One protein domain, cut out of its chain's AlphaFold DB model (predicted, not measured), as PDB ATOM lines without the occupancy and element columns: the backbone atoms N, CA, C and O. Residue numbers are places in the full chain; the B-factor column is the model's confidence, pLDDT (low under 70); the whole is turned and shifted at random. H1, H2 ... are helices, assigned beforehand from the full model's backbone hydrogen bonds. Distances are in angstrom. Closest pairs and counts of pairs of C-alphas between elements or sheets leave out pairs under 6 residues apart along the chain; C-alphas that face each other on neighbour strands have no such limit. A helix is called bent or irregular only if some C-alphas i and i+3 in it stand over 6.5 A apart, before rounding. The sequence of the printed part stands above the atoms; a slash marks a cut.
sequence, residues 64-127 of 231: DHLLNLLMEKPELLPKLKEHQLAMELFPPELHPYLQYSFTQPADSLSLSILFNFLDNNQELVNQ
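What this domain is: This is residues 64 to 127 of the 231 residues of an uncharacterized protein of Syntrophomonas wolfei (UniProt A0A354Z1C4). The two longest helices, H4 and H3, meet at their ends in an L-shaped corner, and the short helices H1 and H2 sit in the crook of that L. H5, a single short turn, hooks back from the far end of H4 towards H1. The printed part has 64 residues with five named helices, in the order H1 H2 H3 H4 H5, and no named strand: its class is all helix. It is compact, with a radius of gyration of the C-alphas of 11.3 A and spans of 31 by 23 by 20 A.

Where its parts are: Find C-alpha 105 at (38.221, 222.144, -3.732); from there H4, residues 105 to 119, runs 20.7 A to C-alpha 119 at (51.182, 206.767, -8.688). Before it comes H3, residues 92 to 103, 17.3 A long and irregular: C-alphas 93 and 96 are 7.0 A apart. H1, residues 64 to 72, begins at C-alpha 64 (56.195, 218.348, 2.754) and is 12.7 A long. H2, residues 78 to 81, measures 5.5 A, and H5, residues 122 to 126, 6.5 A.

How they stand to each other: Start at the corner: H4 and H3 touch only at the corner by their link, closest at the C-alphas of Asp 107 and Ser 101, 5.0 A apart. They run opposite ways at a steep tilt of 68 degrees, only just short of perpendicular. Look next at H1, which is close to H3 but not clearly touching it, with the closest C-alphas, Leu 66 and Leu 94, 7.3 A apart. H1 is also close to H5 but not clearly touching it, the closest C-alphas being Met 71 and Val 125 at 5.9 A. H1 and H4 are near each other, with 6 pairs of C-alphas within 10 A, as are H2 and H4, with 9. H2 is apart from H1, H3 and H5. Every O i to N i+4 pair is within hydrogen-bond range in H1, H4 and H5, and 6 of 8 are in H3; H2 is too short for such a pair.

The domain as a whole: The farthest C-alphas, Thr 103 and Gln 127, are 31.8 A apart. The printed part has no cut and no long link; the link from H2 to H3, 10 residues, is short, and the others are tight. The mean pLDDT of the printed part is 87.6, and residue 83 alone is under 70.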
ATOM      1  N   ASP A  64      54.816 218.856   2.744       92.56
ATOM      2  CA  ASP A  64      56.195 218.348   2.754       92.56
ATOM      3  C   ASP A  64      56.345 217.172   3.748       92.56
ATOM      4  O   ASP A  64      57.069 216.213   3.494       92.56
ATOM      5  N   HIS A  65      55.599 217.211   4.857       93.88
ATOM      6  CA  HIS A  65      55.602 216.170   5.885       93.88
ATOM      7  C   HIS A  65      54.758 214.959   5.482       93.88
ATOM      8  O   HIS A  65      55.176 213.824   5.699       93.88
ATOM      9  N   LEU A  66      53.614 215.189   4.826       93.25
ATOM     10  CA  LEU A  66      52.832 214.118   4.212       93.25
ATOM     11  C   LEU A  66      53.665 213.370   3.166       93.25
ATOM     12  O   LEU A  66      53.644 212.146   3.131       93.25
ATOM     13  N   LEU A  67      54.433 214.086   2.345       91.50
ATOM     14  CA  LEU A  67      55.322 213.464   1.370       91.50
ATOM     15  C   LEU A  67      56.400 212.617   2.039       91.50
ATOM     16  O   LEU A  67      56.608 211.492   1.604       91.50
ATOM     17  N   ASN A  68      57.044 213.101   3.107       91.56
ATOM     18  CA  ASN A  68      57.985 212.278   3.879       91.56
ATOM     19  C   ASN A  68      57.336 210.988   4.384       91.56
ATOM     20  O   ASN A  68      57.888 209.911   4.174       91.56
ATOM     21  N   LEU A  69      56.132 211.083   4.950       91.62
ATOM     22  CA  LEU A  69      55.383 209.912   5.395       91.62
ATOM     23  C   LEU A  69      55.084 208.943   4.240       91.62
ATOM     24  O   LEU A  69      55.238 207.741   4.412       91.62
ATOM     25  N   LEU A  70      54.681 209.443   3.070       89.12
ATOM     26  CA  LEU A  70      54.400 208.610   1.894       89.12
ATOM     27  C   LEU A  70      55.655 207.964   1.304       89.12
ATOM     28  O   LEU A  70      55.568 206.890   0.720       89.12
ATOM     29  N   MET A  71      56.816 208.599   1.451       86.06
ATOM     30  CA  MET A  71      58.099 208.016   1.050       86.06
ATOM     31  C   MET A  71      58.524 206.896   2.007       86.06
ATOM     32  O   MET A  71      59.110 205.910   1.573       86.06
ATOM     33  N   GLU A  72      58.206 207.020   3.298       87.75
ATOM     34  CA  GLU A  72      58.464 205.981   4.304       87.75
ATOM     35  C   GLU A  72      57.439 204.841   4.267       87.75
ATOM     36  O   GLU A  72      57.786 203.691   4.535       87.75
ATOM     37  N   LYS A  73      56.182 205.161   3.945       89.38
ATOM     38  CA  LYS A  73      55.034 204.245   3.916       89.38
ATOM     39  C   LYS A  73      54.226 204.411   2.620       89.38
ATOM     40  O   LYS A  73      53.122 204.972   2.651       89.38
ATOM     41  N   PRO A  74      54.749 203.956   1.464       86.81
ATOM     42  CA  PRO A  74      54.082 204.109   0.168       86.81
ATOM     43  C   PRO A  74      52.683 203.483   0.111       86.81
ATOM     44  O   PRO A  74      51.824 203.938  -0.643       86.81
ATOM     45  N   GLU A  75      52.414 202.477   0.945       87.44
ATOM     46  CA  GLU A  75      51.114 201.818   1.080       87.44
ATOM     47  C   GLU A  75      49.983 202.746   1.558       87.44
ATOM     48  O   GLU A  75      48.807 202.405   1.413       87.44
ATOM     49  N   LEU A  76      50.311 203.925   2.101       90.19
ATOM     50  CA  LEU A  76      49.329 204.939   2.491       90.19
ATOM     51  C   LEU A  76      48.817 205.768   1.303       90.19
ATOM     52  O   LEU A  76      47.764 206.397   1.412       90.19
ATOM     53  N   LEU A  77      49.508 205.766   0.159       88.88
ATOM     54  CA  LEU A  77      49.121 206.575  -1.000       88.88
ATOM     55  C   LEU A  77      47.732 206.203  -1.558       88.88
ATOM     56  O   LEU A  77      46.919 207.112  -1.742       88.88
ATOM     57  N   PRO A  78      47.378 204.914  -1.753       86.88
ATOM     58  CA  PRO A  78      46.023 204.539  -2.156       86.88
ATOM     59  C   PRO A  78      44.953 204.972  -1.145       86.88
ATOM     60  O   PRO A  78      43.843 205.320  -1.541       86.88
ATOM     61  N   LYS A  79      45.290 205.013   0.154       87.94
ATOM     62  CA  LYS A  79      44.368 205.399   1.238       87.94
ATOM     63  C   LYS A  79      43.971 206.870   1.191       87.94
ATOM     64  O   LYS A  79      42.853 207.205   1.561       87.94
ATOM     65  N   LEU A  80      44.835 207.732   0.656       85.25
ATOM     66  CA  LEU A  80      44.528 209.152   0.436       85.25
ATOM     67  C   LEU A  80      43.505 209.397  -0.679       85.25
ATOM     68  O   LEU A  80      42.998 210.509  -0.802       85.25
ATOM     69  N   LYS A  81      43.214 208.388  -1.506       79.88
ATOM     70  CA  LYS A  81      42.254 208.486  -2.617       79.88
ATOM     71  C   LYS A  81      40.878 207.916  -2.267       79.88
ATOM     72  O   LYS A  81      39.955 208.021  -3.072       79.88
ATOM     73  N   GLU A  82      40.738 207.299  -1.094       81.81
ATOM     74  CA  GLU A  82      39.468 206.748  -0.627       81.81
ATOM     75  C   GLU A  82      38.494 207.881  -0.257       81.81
ATOM     76  O   GLU A  82      38.890 208.928   0.253       81.81
ATOM     77  N   HIS A  83      37.197 207.681  -0.521       67.88
ATOM     78  CA  HIS A  83      36.169 208.711  -0.312       67.88
ATOM     79  C   HIS A  83      36.058 209.166   1.154       67.88
ATOM     80  O   HIS A  83      35.714 210.313   1.425       67.88
ATOM     81  N   GLN A  84      36.358 208.269   2.094       78.00
ATOM     82  CA  GLN A  84      36.470 208.575   3.515       78.00
ATOM     83  C   GLN A  84      37.895 208.275   3.957       78.00
ATOM     84  O   GLN A  84      38.291 207.116   4.061       78.00
ATOM     85  N   LEU A  85      38.660 209.337   4.198       83.88
ATOM     86  CA  LEU A  85      40.029 209.219   4.665       83.88
ATOM     87  C   LEU A  85      40.045 208.632   6.082       83.88
ATOM     88  O   LEU A  85      39.544 209.254   7.019       83.88
ATOM     89  N   ALA A  86      40.645 207.453   6.241       87.88
ATOM     90  CA  ALA A  86      40.870 206.837   7.546       87.88
ATOM     91  C   ALA A  86      41.977 207.597   8.299       87.88
ATOM     92  O   ALA A  86      43.162 207.278   8.184       87.88
ATOM     93  N   MET A  87      41.586 208.639   9.039       89.56
ATOM     94  CA  MET A  87      42.500 209.566   9.723       89.56
ATOM     95  C   MET A  87      43.446 208.855  10.695       89.56
ATOM     96  O   MET A  87      44.608 209.233  10.810       89.56
ATOM     97  N   GLU A  88      42.984 207.787  11.337       92.19
ATOM     98  CA  GLU A  88      43.751 206.897  12.216       92.19
ATOM     99  C   GLU A  88      44.994 206.258  11.570       92.19
ATOM    100  O   GLU A  88      45.894 205.828  12.291       92.19
ATOM    101  N   LEU A  89      45.093 206.219  10.236       91.75
ATOM    102  CA  LEU A  89      46.301 205.758   9.539       91.75
ATOM    103  C   LEU A  89      47.409 206.822   9.481       91.75
ATOM    104  O   LEU A  89      48.551 206.506   9.139       91.75
ATOM    105  N   PHE A  90      47.083 208.074   9.806       93.81
ATOM    106  CA  PHE A  90      47.980 209.218   9.706       93.81
ATOM    107  C   PHE A  90      48.320 209.775  11.096       93.81
ATOM    108  O   PHE A  90      47.475 209.752  11.994       93.81
ATOM    109  N   PRO A  91      49.537 210.320  11.282       94.75
ATOM    110  CA  PRO A  91      49.916 211.010  12.511       94.75
ATOM    111  C   PRO A  91      48.924 212.131  12.874       94.75
ATOM    112  O   PRO A  91      48.551 212.900  11.977       94.75
ATOM    113  N   PRO A  92      48.519 212.269  14.154       94.69
ATOM    114  CA  PRO A  92      47.575 213.297  14.602       94.69
ATOM    115  C   PRO A  92      47.957 214.718  14.186       94.69
ATOM    116  O   PRO A  92      47.099 215.546  13.891       94.69
ATOM    117  N   GLU A  93      49.251 215.007  14.103       93.19
ATOM    118  CA  GLU A  93      49.762 216.328  13.763       93.19
ATOM    119  C   GLU A  93      49.480 216.710  12.299       93.19
ATOM    120  O   GLU A  93      49.396 217.895  11.980       93.19
ATOM    121  N   LEU A  94      49.286 215.726  11.407       94.50
ATOM    122  CA  LEU A  94      48.876 215.942  10.014       94.50
ATOM    123  C   LEU A  94      47.359 216.080   9.851       94.50
ATOM    124  O   LEU A  94      46.903 216.513   8.789       94.50
ATOM    125  N   HIS A  95      46.564 215.734  10.870       94.06
ATOM    126  CA  HIS A  95      45.106 215.722  10.754       94.06
ATOM    127  C   HIS A  95      44.512 217.077  10.352       94.06
ATOM    128  O   HIS A  95      43.695 217.083   9.428       94.06
ATOM    129  N   PRO A  96      44.938 218.224  10.930       92.06
ATOM    130  CA  PRO A  96      44.408 219.528  10.536       92.06
ATOM    131  C   PRO A  96      44.656 219.849   9.058       92.06
ATOM    132  O   PRO A  96      43.776 220.376   8.380       92.06
ATOM    133  N   TYR A  97      45.842 219.501   8.549       92.88
ATOM    134  CA  TYR A  97      46.198 219.705   7.150       92.88
ATOM    135  C   TYR A  97      45.336 218.845   6.224       92.88
ATOM    136  O   TYR A  97      44.747 219.364   5.279       92.88
ATOM    137  N   LEU A  98      45.221 217.547   6.519       92.38
ATOM    138  CA  LEU A  98      44.438 216.610   5.714       92.38
ATOM    139  C   LEU A  98      42.959 217.020   5.681       92.38
ATOM    140  O   LEU A  98      42.397 217.212   4.606       92.38
ATOM    141  N   GLN A  99      42.344 217.250   6.842       91.25
ATOM    142  CA  GLN A  99      40.942 217.672   6.917       91.25
ATOM    143  C   GLN A  99      40.688 218.946   6.107       91.25
ATOM    144  O   GLN A  99      39.726 219.017   5.341       91.25
ATOM    145  N   TYR A 100      41.574 219.936   6.232       90.31
ATOM    146  CA  TYR A 100      41.468 221.176   5.476       90.31
ATOM    147  C   TYR A 100      41.591 220.935   3.966       90.31
ATOM    148  O   TYR A 100      40.702 221.324   3.207       90.31
ATOM    149  N   SER A 101      42.656 220.267   3.520       89.06
ATOM    150  CA  SER A 101      42.953 220.112   2.095       89.06
ATOM    151  C   SER A 101      41.952 219.236   1.346       89.06
ATOM    152  O   SER A 101      41.723 219.474   0.165       89.06
ATOM    153  N   PHE A 102      41.312 218.271   2.010       85.94
ATOM    154  CA  PHE A 102      40.241 217.474   1.403       85.94
ATOM    155  C   PHE A 102      38.868 218.167   1.430       85.94
ATOM    156  O   PHE A 102      37.985 217.788   0.663       85.94
ATOM    157  N   THR A 103      38.689 219.207   2.253       86.94
ATOM    158  CA  THR A 103      37.449 220.009   2.293       86.94
ATOM    159  C   THR A 103      37.478 221.170   1.293       86.94
ATOM    160  O   THR A 103      36.435 221.585   0.793       86.94
ATOM    161  N   GLN A 104      38.663 221.702   0.978       85.94
ATOM    162  CA  GLN A 104      38.827 222.817   0.044       85.94
ATOM    163  C   GLN A 104      39.019 222.318  -1.402       85.94
ATOM    164  O   GLN A 104      40.010 221.639  -1.679       85.94
ATOM    165  N   PRO A 105      38.144 222.677  -2.367       84.44
ATOM    166  CA  PRO A 105      38.221 222.144  -3.732       84.44
ATOM    167  C   PRO A 105      39.555 222.405  -4.449       84.44
ATOM    168  O   PRO A 105      40.065 221.528  -5.144       84.44
ATOM    169  N   ALA A 106      40.138 223.595  -4.273       83.44
ATOM    170  CA  ALA A 106      41.400 223.968  -4.920       83.44
ATOM    171  C   ALA A 106      42.605 223.190  -4.359       83.44
ATOM    172  O   ALA A 106      43.475 222.746  -5.115       83.44
ATOM    173  N   ASP A 107      42.639 222.988  -3.039       83.75
ATOM    174  CA  ASP A 107      43.685 222.207  -2.376       83.75
ATOM    175  C   ASP A 107      43.554 220.718  -2.721       83.75
ATOM    176  O   ASP A 107      44.552 220.066  -3.029       83.75
ATOM    177  N   SER A 108      42.323 220.201  -2.766       83.81
ATOM    178  CA  SER A 108      42.028 218.822  -3.164       83.81
ATOM    179  C   SER A 108      42.471 218.534  -4.603       83.81
ATOM    180  O   SER A 108      43.141 217.531  -4.863       83.81
ATOM    181  N   LEU A 109      42.205 219.455  -5.541       84.50
ATOM    182  CA  LEU A 109      42.699 219.344  -6.916       84.50
ATOM    183  C   LEU A 109      44.233 219.305  -6.960       84.50
ATOM    184  O   LEU A 109      44.808 218.417  -7.589       84.50
ATOM    185  N   SER A 110      44.897 220.220  -6.254       84.94
ATOM    186  CA  SER A 110      46.364 220.275  -6.192       84.94
ATOM    187  C   SER A 110      46.966 218.981  -5.625       84.94
ATOM    188  O   SER A 110      47.932 218.449  -6.174       84.94
ATOM    189  N   LEU A 111      46.354 218.428  -4.574       86.62
ATOM    190  CA  LEU A 111      46.739 217.140  -3.998       86.62
ATOM    191  C   LEU A 111      46.541 215.986  -4.979       86.62
ATOM    192  O   LEU A 111      47.434 215.157  -5.129       86.62
ATOM    193  N   SER A 112      45.413 215.942  -5.686       86.38
ATOM    194  CA  SER A 112      45.142 214.883  -6.663       86.38
ATOM    195  C   SER A 112      46.168 214.854  -7.800       86.38
ATOM    196  O   SER A 112      46.625 213.777  -8.181       86.38
ATOM    197  N   ILE A 113      46.597 216.021  -8.296       87.75
ATOM    198  CA  ILE A 113      47.645 216.137  -9.318       87.75
ATOM    199  C   ILE A 113      48.952 215.527  -8.796       87.75
ATOM    200  O   ILE A 113      49.586 214.722  -9.483       87.75
ATOM    201  N   LEU A 114      49.330 215.857  -7.560       88.06
ATOM    202  CA  LEU A 114      50.529 215.322  -6.926       88.06
ATOM    203  C   LEU A 114      50.432 213.809  -6.686       88.06
ATOM    204  O   LEU A 114      51.363 213.078  -7.011       88.06
ATOM    205  N   PHE A 115      49.311 213.310  -6.169       88.81
ATOM    206  CA  PHE A 115      49.127 211.877  -5.931       88.81
ATOM    207  C   PHE A 115      49.076 211.071  -7.229       88.81
ATOM    208  O   PHE A 115      49.528 209.930  -7.261       88.81
ATOM    209  N   ASN A 116      48.559 211.643  -8.316       88.94
ATOM    210  CA  ASN A 116      48.616 211.018  -9.636       88.94
ATOM    211  C   ASN A 116      50.045 211.005 -10.188       88.94
ATOM    212  O   ASN A 116      50.455 210.021 -10.798       88.94
ATOM    213  N   PHE A 117      50.827 212.059  -9.945       89.94
ATOM    214  CA  PHE A 117      52.253 212.042 -10.257       89.94
ATOM    215  C   PHE A 117      52.978 210.922  -9.499       89.94
ATOM    216  O   PHE A 117      53.740 210.189 -10.122       89.94
ATOM    217  N   LEU A 118      52.723 210.752  -8.199       88.62
ATOM    218  CA  LEU A 118      53.353 209.692  -7.403       88.62
ATOM    219  C   LEU A 118      52.951 208.288  -7.882       88.62
ATOM    220  O   LEU A 118      53.825 207.450  -8.079       88.62
ATOM    221  N   ASP A 119      51.666 208.054  -8.165       87.50
ATOM    222  CA  ASP A 119      51.182 206.767  -8.688       87.50
ATOM    223  C   ASP A 119      51.804 206.406 -10.038       87.50
ATOM    224  O   ASP A 119      52.208 205.267 -10.262       87.50
ATOM    225  N   ASN A 120      51.934 207.381 -10.936       88.19
ATOM    226  CA  ASN A 120      52.554 207.162 -12.243       88.19
ATOM    227  C   ASN A 120      54.081 207.007 -12.159       88.19
ATOM    228  O   ASN A 120      54.729 206.733 -13.167       88.19
ATOM    229  N   ASN A 121      54.671 207.219 -10.980       86.56
ATOM    230  CA  ASN A 121      56.109 207.184 -10.750       86.56
ATOM    231  C   ASN A 121      56.446 206.396  -9.471       86.56
ATOM    232  O   ASN A 121      57.279 206.827  -8.682       86.56
ATOM    233  N   GLN A 122      55.838 205.229  -9.253       81.00
ATOM    234  CA  GLN A 122      56.112 204.418  -8.053       81.00
ATOM    235  C   GLN A 122      57.597 204.056  -7.893       81.00
ATOM    236  O   GLN A 122      58.129 204.082  -6.784       81.00
ATOM    237  N   GLU A 123      58.299 203.789  -8.999       80.19
ATOM    238  CA  GLU A 123      59.746 203.543  -8.974       80.19
ATOM    239  C   GLU A 123      60.535 204.749  -8.456       80.19
ATOM    240  O   GLU A 123      61.526 204.565  -7.756       80.19
ATOM    241  N   LEU A 124      60.066 205.974  -8.731       82.50
ATOM    242  CA  LEU A 124      60.679 207.196  -8.218       82.50
ATOM    243  C   LEU A 124      60.627 207.204  -6.695       82.50
ATOM    244  O   LEU A 124      61.656 207.451  -6.080       82.50
ATOM    245  N   VAL A 125      59.466 206.908  -6.097       75.25
ATOM    246  CA  VAL A 125      59.268 206.924  -4.636       75.25
ATOM    247  C   VAL A 125      60.159 205.889  -3.948       75.25
ATOM    248  O   VAL A 125      60.811 206.199  -2.955       75.25
ATOM    249  N   ASN A 126      60.256 204.688  -4.523       81.94
ATOM    250  CA  ASN A 126      61.073 203.599  -3.978       81.94
ATOM    251  C   ASN A 126      62.585 203.810  -4.158       81.94
ATOM    252  O   ASN A 126      63.391 203.142  -3.513       81.94
ATOM    253  N   GLN A 127      62.982 204.721  -5.046       90.88
ATOM    254  CA  GLN A 127      64.373 205.016  -5.374       90.88
ATOM    255  C   GLN A 127      64.690 206.483  -5.082       90.88
ATOM    256  O   GLN A 127      65.293 207.169  -5.906       90.88
TER     257      GLN A 127